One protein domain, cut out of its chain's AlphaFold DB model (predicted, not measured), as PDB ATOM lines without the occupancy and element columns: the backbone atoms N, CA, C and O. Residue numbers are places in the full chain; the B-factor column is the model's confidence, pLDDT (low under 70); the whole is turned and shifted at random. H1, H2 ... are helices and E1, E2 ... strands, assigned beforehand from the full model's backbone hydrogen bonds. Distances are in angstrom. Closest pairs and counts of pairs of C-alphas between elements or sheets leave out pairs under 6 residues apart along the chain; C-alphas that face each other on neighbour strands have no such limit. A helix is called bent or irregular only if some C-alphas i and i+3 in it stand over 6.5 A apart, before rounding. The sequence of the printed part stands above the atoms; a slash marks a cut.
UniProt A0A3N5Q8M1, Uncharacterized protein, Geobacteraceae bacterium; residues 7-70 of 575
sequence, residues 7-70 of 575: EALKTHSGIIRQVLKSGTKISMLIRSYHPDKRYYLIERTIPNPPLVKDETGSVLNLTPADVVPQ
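AT A GLANCE: This is residues 7 to 70 of the 575 residues of an uncharacterized protein of Geobacteraceae bacterium (UniProt A0A3N5Q8M1). A long two-strand hairpin, E1 and E2, is widened along part of its length by short E3 into a narrow sheet, with helix H1 set crosswise beyond one end. Residues 7 to 15 of H1 stick out free, while short H2 only grazes the sheet. The 64 printed residues hold two named helices and three named strands, in the order H1, E1, E2, E3, H2; the class is mixed, helices and strands, and the sheet, order E1, E2, E3, is antiparallel. The whole is loose and elongated, with a radius of gyration of the C-alphas of 13.6 A and spans of 38 by 24 by 17 A.

IN THESE COORDINATES: H1, residues 7 to 20, is 18.5 A long from C-alpha 7 at (36.090, -50.325, -15.614). It is neither bent nor irregular, but only just: C-alphas 17 and 20 are 6.3 A apart. E1, residues 25 to 32, measures 22.1 A, and E2, residues 38 to 45, 23.1 A. E3 is residues 51 to 53. H2, residues 64 to 67, ends with C-alpha 67 at (33.406, -50.943, 11.870).

HOW THE PARTS SIT: E1, E2 and E3 form a meander, each strand the antiparallel neighbour of the one before. In the hairpin E1 and E2, N 28 and O 42 are 2.8 A apart, within hydrogen-bond range. In the hairpin E2 and E3, N 43 and O 51 are within range at 2.9 A. H2 only grazes the sheet; the closest C-alphas of E3 and H2, Val 52 and Pro 64, are 6.6 A apart. H1 is not on the sheet, and is apart from E2, E3 and H2. In H1, 9 of 10 O i to N i+4 pairs are within hydrogen-bond range; H2 is too short for such a pair.

THE WHOLE: The C-alphas farthest apart, Gln 18 and Pro 35, are 39.3 A apart. The printed part has no cut and no long link. No printed residue is under pLDDT 70.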
ATOM      1  N   GLU A   7      37.412 -50.166 -15.001       85.75
ATOM      2  CA  GLU A   7      36.090 -50.325 -15.614       85.75
ATOM      3  C   GLU A   7      35.018 -50.370 -14.527       85.75
ATOM      4  O   GLU A   7      34.025 -49.643 -14.611       85.75
ATOM      5  N   ALA A   8      35.278 -51.105 -13.442       86.19
ATOM      6  CA  ALA A   8      34.406 -51.133 -12.272       86.19
ATOM      7  C   ALA A   8      34.203 -49.728 -11.666       86.19
ATOM      8  O   ALA A   8      33.082 -49.359 -11.308       86.19
ATOM      9  N   LEU A   9      35.248 -48.891 -11.620       89.12
ATOM     10  CA  LEU A   9      35.166 -47.505 -11.151       89.12
ATOM     11  C   LEU A   9      34.300 -46.630 -12.066       89.12
ATOM     12  O   LEU A   9      33.515 -45.805 -11.576       89.12
ATOM     13  N   LYS A  10      34.405 -46.810 -13.390       89.00
ATOM     14  CA  LYS A  10      33.539 -46.128 -14.366       89.00
ATOM     15  C   LYS A  10      32.081 -46.540 -14.177       89.00
ATOM     16  O   LYS A  10      31.226 -45.658 -14.082       89.00
ATOM     17  N   THR A  11      31.804 -47.837 -14.049       87.00
ATOM     18  CA  THR A  11      30.454 -48.372 -13.811       87.00
ATOM     19  C   THR A  11      29.882 -47.868 -12.489       87.00
ATOM     20  O   THR A  11      28.785 -47.312 -12.467       87.00
ATOM     21  N   HIS A  12      30.652 -47.935 -11.402       88.94
ATOM     22  CA  HIS A  12      30.280 -47.396 -10.091       88.94
ATOM     23  C   HIS A  12      29.926 -45.904 -10.159       88.94
ATOM     24  O   HIS A  12      28.879 -45.475  -9.669       88.94
ATOM     25  N   SER A  13      30.772 -45.109 -10.819       89.12
ATOM     26  CA  SER A  13      30.531 -43.677 -11.022       89.12
ATOM     27  C   SER A  13      29.283 -43.423 -11.871       89.12
ATOM     28  O   SER A  13      28.528 -42.489 -11.596       89.12
ATOM     29  N   GLY A  14      29.045 -44.260 -12.884       88.62
ATOM     30  CA  GLY A  14      27.839 -44.253 -13.708       88.62
ATOM     31  C   GLY A  14      26.579 -44.508 -12.882       88.62
ATOM     32  O   GLY A  14      25.662 -43.691 -12.923       88.62
ATOM     33  N   ILE A  15      26.570 -45.562 -12.058       87.44
ATOM     34  CA  ILE A  15      25.457 -45.907 -11.157       87.44
ATOM     35  C   ILE A  15      25.173 -44.759 -10.183       87.44
ATOM     36  O   ILE A  15      24.021 -44.349 -10.028       87.44
ATOM     37  N   ILE A  16      26.206 -44.175  -9.569       88.88
ATOM     38  CA  ILE A  16      26.039 -43.019  -8.677       88.88
ATOM     39  C   ILE A  16      25.390 -41.843  -9.413       88.88
ATOM     40  O   ILE A  16      24.466 -41.227  -8.884       88.88
ATOM     41  N   ARG A  17      25.851 -41.517 -10.623       87.25
ATOM     42  CA  ARG A  17      25.368 -40.348 -11.376       87.25
ATOM     43  C   ARG A  17      23.973 -40.546 -11.964       87.25
ATOM     44  O   ARG A  17      23.192 -39.600 -11.980       87.25
ATOM     45  N   GLN A  18      23.680 -41.737 -12.474       85.75
ATOM     46  CA  GLN A  18      22.487 -42.001 -13.281       85.75
ATOM     47  C   GLN A  18      21.356 -42.653 -12.486       85.75
ATOM     48  O   GLN A  18      20.194 -42.336 -12.738       85.75
ATOM     49  N   VAL A  19      21.681 -43.526 -11.529       83.38
ATOM     50  CA  VAL A  19      20.692 -44.292 -10.755       83.38
ATOM     51  C   VAL A  19      20.459 -43.637  -9.403       83.38
ATOM     52  O   VAL A  19      19.344 -43.209  -9.118       83.38
ATOM     53  N   LEU A  20      21.510 -43.509  -8.587       86.62
ATOM     54  CA  LEU A  20      21.361 -42.998  -7.225       86.62
ATOM     55  C   LEU A  20      21.103 -41.488  -7.225       86.62
ATOM     56  O   LEU A  20      20.162 -41.050  -6.580       86.62
ATOM     57  N   LYS A  21      21.854 -40.702  -8.005       87.31
ATOM     58  CA  LYS A  21      21.740 -39.234  -8.111       87.31
ATOM     59  C   LYS A  21      21.986 -38.502  -6.777       87.31
ATOM     60  O   LYS A  21      22.078 -39.091  -5.699       87.31
ATOM     61  N   SER A  22      22.151 -37.182  -6.860       89.94
ATOM     62  CA  SER A  22      22.346 -36.325  -5.682       89.94
ATOM     63  C   SER A  22      21.095 -36.313  -4.799       89.94
ATOM     64  O   SER A  22      19.979 -36.259  -5.314       89.94
ATOM     65  N   GLY A  23      21.277 -36.348  -3.480       88.62
ATOM     66  CA  GLY A  23      20.193 -36.343  -2.493       88.62
ATOM     67  C   GLY A  23      19.677 -37.726  -2.087       88.62
ATOM     68  O   GLY A  23      18.989 -37.832  -1.073       88.62
ATOM     69  N   THR A  24      20.043 -38.799  -2.797       91.62
ATOM     70  CA  THR A  24      19.673 -40.163  -2.394       91.62
ATOM     71  C   THR A  24      20.455 -40.599  -1.169       91.62
ATOM     72  O   THR A  24      21.686 -40.509  -1.130       91.62
ATOM     73  N   LYS A  25      19.717 -41.093  -0.171       92.88
ATOM     74  CA  LYS A  25      20.249 -41.618   1.083       92.88
ATOM     75  C   LYS A  25      20.210 -43.142   1.076       92.88
ATOM     76  O   LYS A  25      19.143 -43.737   0.976       92.88
ATOM     77  N   ILE A  26      21.372 -43.757   1.245       92.25
ATOM     78  CA  ILE A  26      21.522 -45.197   1.465       92.25
ATOM     79  C   ILE A  26      21.816 -45.406   2.945       92.25
ATOM     80  O   ILE A  26      22.655 -44.702   3.504       92.25
ATOM     81  N   SER A  27      21.125 -46.358   3.567       93.56
ATOM     82  CA  SER A  27      21.309 -46.699   4.980       93.56
ATOM     83  C   SER A  27      21.515 -48.203   5.109       93.56
ATOM     84  O   SER A  27      20.774 -48.981   4.513       93.56
ATOM     85  N   MET A  28      22.524 -48.609   5.870       92.81
ATOM     86  CA  MET A  28      22.899 -50.001   6.081       92.81
ATOM     87  C   MET A  28      23.106 -50.237   7.573       92.81
ATOM     88  O   MET A  28      23.935 -49.579   8.202       92.81
ATOM     89  N   LEU A  29      22.348 -51.178   8.133       94.06
ATOM     90  CA  LEU A  29      22.521 -51.618   9.511       94.06
ATOM     91  C   LEU A  29      23.561 -52.736   9.554       94.06
ATOM     92  O   LEU A  29      23.390 -53.781   8.929       94.06
ATOM     93  N   ILE A  30      24.621 -52.517  10.317       91.50
ATOM     94  CA  ILE A  30      25.701 -53.468  10.531       91.50
ATOM     95  C   ILE A  30      25.643 -53.971  11.964       91.50
ATOM     96  O   ILE A  30      25.427 -53.205  12.900       91.50
ATOM     97  N   ARG A  31      25.893 -55.267  12.136       90.81
ATOM     98  CA  ARG A  31      26.074 -55.897  13.439       90.81
ATOM     99  C   ARG A  31      27.482 -56.478  13.522       90.81
ATOM    100  O   ARG A  31      27.760 -57.475  12.860       90.81
ATOM    101  N   SER A  32      28.345 -55.857  14.321       87.94
ATOM    102  CA  SER A  32      29.685 -56.372  14.618       87.94
ATOM    103  C   SER A  32      29.639 -57.288  15.843       87.94
ATOM    104  O   SER A  32      28.800 -57.093  16.719       87.94
ATOM    105  N   TYR A  33      30.520 -58.288  15.887       82.94
ATOM    106  CA  TYR A  33      30.629 -59.277  16.968       82.94
ATOM    107  C   TYR A  33      31.996 -59.278  17.665       82.94
ATOM    108  O   TYR A  33      32.205 -60.057  18.590       82.94
ATOM    109  N   HIS A  34      32.930 -58.435  17.221       75.75
ATOM    110  CA  HIS A  34      34.269 -58.333  17.790       75.75
ATOM    111  C   HIS A  34      34.598 -56.864  18.101       75.75
ATOM    112  O   HIS A  34      34.409 -56.019  17.223       75.75
ATOM    113  N   PRO A  35      35.102 -56.535  19.307       76.75
ATOM    114  CA  PRO A  35      35.337 -57.431  20.448       76.75
ATOM    115  C   PRO A  35      34.057 -57.864  21.188       76.75
ATOM    116  O   PRO A  35      34.100 -58.848  21.917       76.75
ATOM    117  N   ASP A  36      32.936 -57.166  20.985       84.00
ATOM    118  CA  ASP A  36      31.620 -57.496  21.548       84.00
ATOM    119  C   ASP A  36      30.505 -57.133  20.550       84.00
ATOM    120  O   ASP A  36      30.732 -56.391  19.586       84.00
ATOM    121  N   LYS A  37      29.297 -57.660  20.765       89.31
ATOM    122  CA  LYS A  37      28.138 -57.439  19.903       89.31
ATOM    123  C   LYS A  37      27.695 -55.975  19.950       89.31
ATOM    124  O   LYS A  37      27.201 -55.513  20.974       89.31
ATOM    125  N   ARG A  38      27.787 -55.274  18.818       91.31
ATOM    126  CA  ARG A  38      27.313 -53.887  18.657       91.31
ATOM    127  C   ARG A  38      26.624 -53.661  17.321       91.31
ATOM    128  O   ARG A  38      26.999 -54.262  16.311       91.31
ATOM    129  N   TYR A  39      25.645 -52.765  17.315       93.94
ATOM    130  CA  TYR A  39      24.966 -52.307  16.110       93.94
ATOM    131  C   TYR A  39      25.469 -50.927  15.686       93.94
ATOM    132  O   TYR A  39      25.633 -50.017  16.496       93.94
ATOM    133  N   TYR A  40      25.687 -50.775  14.384       94.69
ATOM    134  CA  TYR A  40      26.092 -49.523  13.764       94.69
ATOM    135  C   TYR A  40      25.195 -49.242  12.569       94.69
ATOM    136  O   TYR A  40      24.960 -50.121  11.739       94.69
ATOM    137  N   LEU A  41      24.715 -48.010  12.453       96.19
ATOM    138  CA  LEU A  41      23.974 -47.558  11.284       96.19
ATOM    139  C   LEU A  41      24.905 -46.726  10.405       96.19
ATOM    140  O   LEU A  41      25.325 -45.635  10.787       96.19
ATOM    141  N   ILE A  42      25.226 -47.243   9.221       95.00
ATOM    142  CA  ILE A  42      26.014 -46.526   8.219       95.00
ATOM    143  C   ILE A  42      25.060 -45.861   7.238       95.00
ATOM    144  O   ILE A  42      24.289 -46.540   6.563       95.00
ATOM    145  N   GLU A  43      25.125 -44.538   7.128       95.31
ATOM    146  CA  GLU A  43      24.286 -43.766   6.214       95.31
ATOM    147  C   GLU A  43      25.140 -42.930   5.271       95.31
ATOM    148  O   GLU A  43      26.097 -42.285   5.688       95.31
ATOM    149  N   ARG A  44      24.778 -42.878   3.992       93.88
ATOM    150  CA  ARG A  44      25.408 -41.982   3.023       93.88
ATOM    151  C   ARG A  44      24.344 -41.285   2.198       93.88
ATOM    152  O   ARG A  44      23.585 -41.946   1.496       93.88
ATOM    153  N   THR A  45      24.339 -39.958   2.244       94.00
ATOM    154  CA  THR A  45      23.550 -39.122   1.331       94.00
ATOM    155  C   THR A  45      24.474 -38.578   0.257       94.00
ATOM    156  O   THR A  45      25.371 -37.804   0.564       94.00
ATOM    157  N   ILE A  46      24.293 -38.977  -0.998       92.25
ATOM    158  CA  ILE A  46      25.192 -38.575  -2.092       92.25
ATOM    159  C   ILE A  46      25.073 -37.059  -2.336       92.25
ATOM    160  O   ILE A  46      23.946 -36.563  -2.388       92.25
ATOM    161  N   PRO A  47      26.188 -36.313  -2.507       89.75
ATOM    162  CA  PRO A  47      27.581 -36.762  -2.666       89.75
ATOM    163  C   PRO A  47      28.410 -36.808  -1.369       89.75
ATOM    164  O   PRO A  47      29.621 -37.012  -1.433       89.75
ATOM    165  N   ASN A  48      27.788 -36.631  -0.205       91.38
ATOM    166  CA  ASN A  48      28.482 -36.536   1.078       91.38
ATOM    167  C   ASN A  48      29.218 -37.847   1.439       91.38
ATOM    168  O   ASN A  48      28.856 -38.934   0.952       91.38
ATOM    169  N   PRO A  49      30.259 -37.767   2.292       90.88
ATOM    170  CA  PRO A  49      30.897 -38.952   2.856       90.88
ATOM    171  C   PRO A  49      29.911 -39.772   3.710       90.88
ATOM    172  O   PRO A  49      28.914 -39.229   4.198       90.88
ATOM    173  N   PRO A  50      30.153 -41.085   3.876       92.88
ATOM    174  CA  PRO A  50      29.349 -41.914   4.766       92.88
ATOM    175  C   PRO A  50      29.517 -41.477   6.227       92.88
ATOM    176  O   PRO A  50      30.608 -41.105   6.651       92.88
ATOM    177  N   LEU A  51      28.435 -41.576   6.991       95.00
ATOM    178  CA  LEU A  51      28.375 -41.348   8.428       95.00
ATOM    179  C   LEU A  51      28.156 -42.682   9.134       95.00
ATOM    180  O   LEU A  51      27.323 -43.479   8.703       95.00
ATOM    181  N   VAL A  52      28.869 -42.899  10.235       95.56
ATOM    182  CA  VAL A  52      28.675 -44.050  11.121       95.56
ATOM    183  C   VAL A  52      27.961 -43.570  12.374       95.56
ATOM    184  O   VAL A  52      28.424 -42.641  13.034       95.56
ATOM    185  N   LYS A  53      26.834 -44.198  12.702       95.25
ATOM    186  CA  LYS A  53      26.073 -43.939  13.925       95.25
ATOM    187  C   LYS A  53      26.086 -45.155  14.835       95.25
ATOM    188  O   LYS A  53      26.050 -46.285  14.346       95.25
ATOM    189  N   ASP A  54      26.121 -44.916  16.137       93.25
ATOM    190  CA  ASP A  54      25.923 -45.957  17.144       93.25
ATOM    191  C   ASP A  54      24.432 -46.292  17.351       93.25
ATOM    192  O   ASP A  54      23.544 -45.760  16.679       93.25
ATOM    193  N   GLU A  55      24.157 -47.176  18.310       90.56
ATOM    194  CA  GLU A  55      22.807 -47.635  18.670       90.56
ATOM    195  C   GLU A  55      21.895 -46.515  19.192       90.56
ATOM    196  O   GLU A  55      20.673 -46.630  19.130       90.56
ATOM    197  N   THR A  56      22.478 -45.419  19.684       90.19
ATOM    198  CA  THR A  56      21.751 -44.243  20.188       90.19
ATOM    199  C   THR A  56      21.443 -43.228  19.086       90.19
ATOM    200  O   THR A  56      20.711 -42.265  19.313       90.19
ATOM    201  N   GLY A  57      21.981 -43.442  17.879       89.62
ATOM    202  CA  GLY A  57      21.890 -42.518  16.752       89.62
ATOM    203  C   GLY A  57      22.982 -41.445  16.737       89.62
ATOM    204  O   GLY A  57      22.951 -40.576  15.859       89.62
ATOM    205  N   SER A  58      23.949 -41.506  17.658       93.69
ATOM    206  CA  SER A  58      25.048 -40.544  17.755       93.69
ATOM    207  C   SER A  58      26.083 -40.804  16.662       93.69
ATOM    208  O   SER A  58      26.474 -41.946  16.427       93.69
ATOM    209  N   VAL A  59      26.529 -39.745  15.978       93.75
ATOM    210  CA  VAL A  59      27.542 -39.850  14.916       93.75
ATOM    211  C   VAL A  59      28.920 -40.056  15.545       93.75
ATOM    212  O   VAL A  59      29.364 -39.245  16.355       93.75
ATOM    213  N   LEU A  60      29.599 -41.127  15.148       94.12
ATOM    214  CA  LEU A  60      30.950 -41.463  15.588       94.12
ATOM    215  C   LEU A  60      31.992 -40.932  14.597       94.12
ATOM    216  O   LEU A  60      31.754 -40.902  13.390       94.12
ATOM    217  N   ASN A  61      33.184 -40.586  15.093       93.00
ATOM    218  CA  ASN A  61      34.345 -40.279  14.250       93.00
ATOM    219  C   ASN A  61      35.032 -41.572  13.773       93.00
ATOM    220  O   ASN A  61      36.189 -41.832  14.092       93.00
ATOM    221  N   LEU A  62      34.266 -42.412  13.080       91.50
ATOM    222  CA  LEU A  62      34.697 -43.685  12.514       91.50
ATOM    223  C   LEU A  62      34.311 -43.734  11.041       91.50
ATOM    224  O   LEU A  62      33.278 -43.205  10.625       91.50
ATOM    225  N   THR A  63      35.119 -44.422  10.250       91.12
ATOM    226  CA  THR A  63      34.793 -44.780   8.875       91.12
ATOM    227  C   THR A  63      34.087 -46.140   8.833       91.12
ATOM    228  O   THR A  63      34.222 -46.947   9.755       91.12
ATOM    229  N   PRO A  64      33.365 -46.468   7.745       89.19
ATOM    230  CA  PRO A  64      32.816 -47.813   7.563       89.19
ATOM    231  C   PRO A  64      33.855 -48.940   7.686       89.19
ATOM    232  O   PRO A  64      33.519 -50.027   8.151       89.19
ATOM    233  N   ALA A  65      35.108 -48.680   7.295       87.69
ATOM    234  CA  ALA A  65      36.196 -49.652   7.366       87.69
ATOM    235  C   ALA A  65      36.668 -49.921   8.805       87.69
ATOM    236  O   ALA A  65      37.178 -51.003   9.070       87.69
ATOM    237  N   ASP A  66      36.452 -48.985   9.733       88.38
ATOM    238  CA  ASP A  66      36.769 -49.181  11.153       88.38
ATOM    239  C   ASP A  66      35.737 -50.089  11.844       88.38
ATOM    240  O   ASP A  66      36.048 -50.759  12.824       88.38
ATOM    241  N   VAL A  67      34.502 -50.123  11.326       88.00
ATOM    242  CA  VAL A  67      33.406 -50.943  11.870       88.00
ATOM    243  C   VAL A  67      33.438 -52.369  11.324       88.00
ATOM    244  O   VAL A  67      33.246 -53.320  12.081       88.00
ATOM    245  N   VAL A  68      33.652 -52.525  10.014       83.69
ATOM    246  CA  VAL A  68      33.780 -53.837   9.358       83.69
ATOM    247  C   VAL A  68      35.056 -53.855   8.518       83.69
ATOM    248  O   VAL A  68      35.009 -53.624   7.300       83.69
ATOM    249  N   PRO A  69      36.212 -54.098   9.160       80.50
ATOM    250  CA  PRO A  69      37.488 -54.108   8.468       80.50
ATOM    251  C   PRO A  69      37.525 -55.228   7.432       80.50
ATOM    252  O   PRO A  69      36.874 -56.258   7.586       80.50
ATOM    253  N   GLN A  70      38.309 -55.018   6.374       79.19
ATOM    254  CA  GLN A  70      38.596 -56.028   5.345       79.19
ATOM    255  C   GLN A  70      37.364 -56.550   4.578       79.19
ATOM    256  O   GLN A  70      37.448 -57.605   3.958       79.19
TER     257      GLN A  70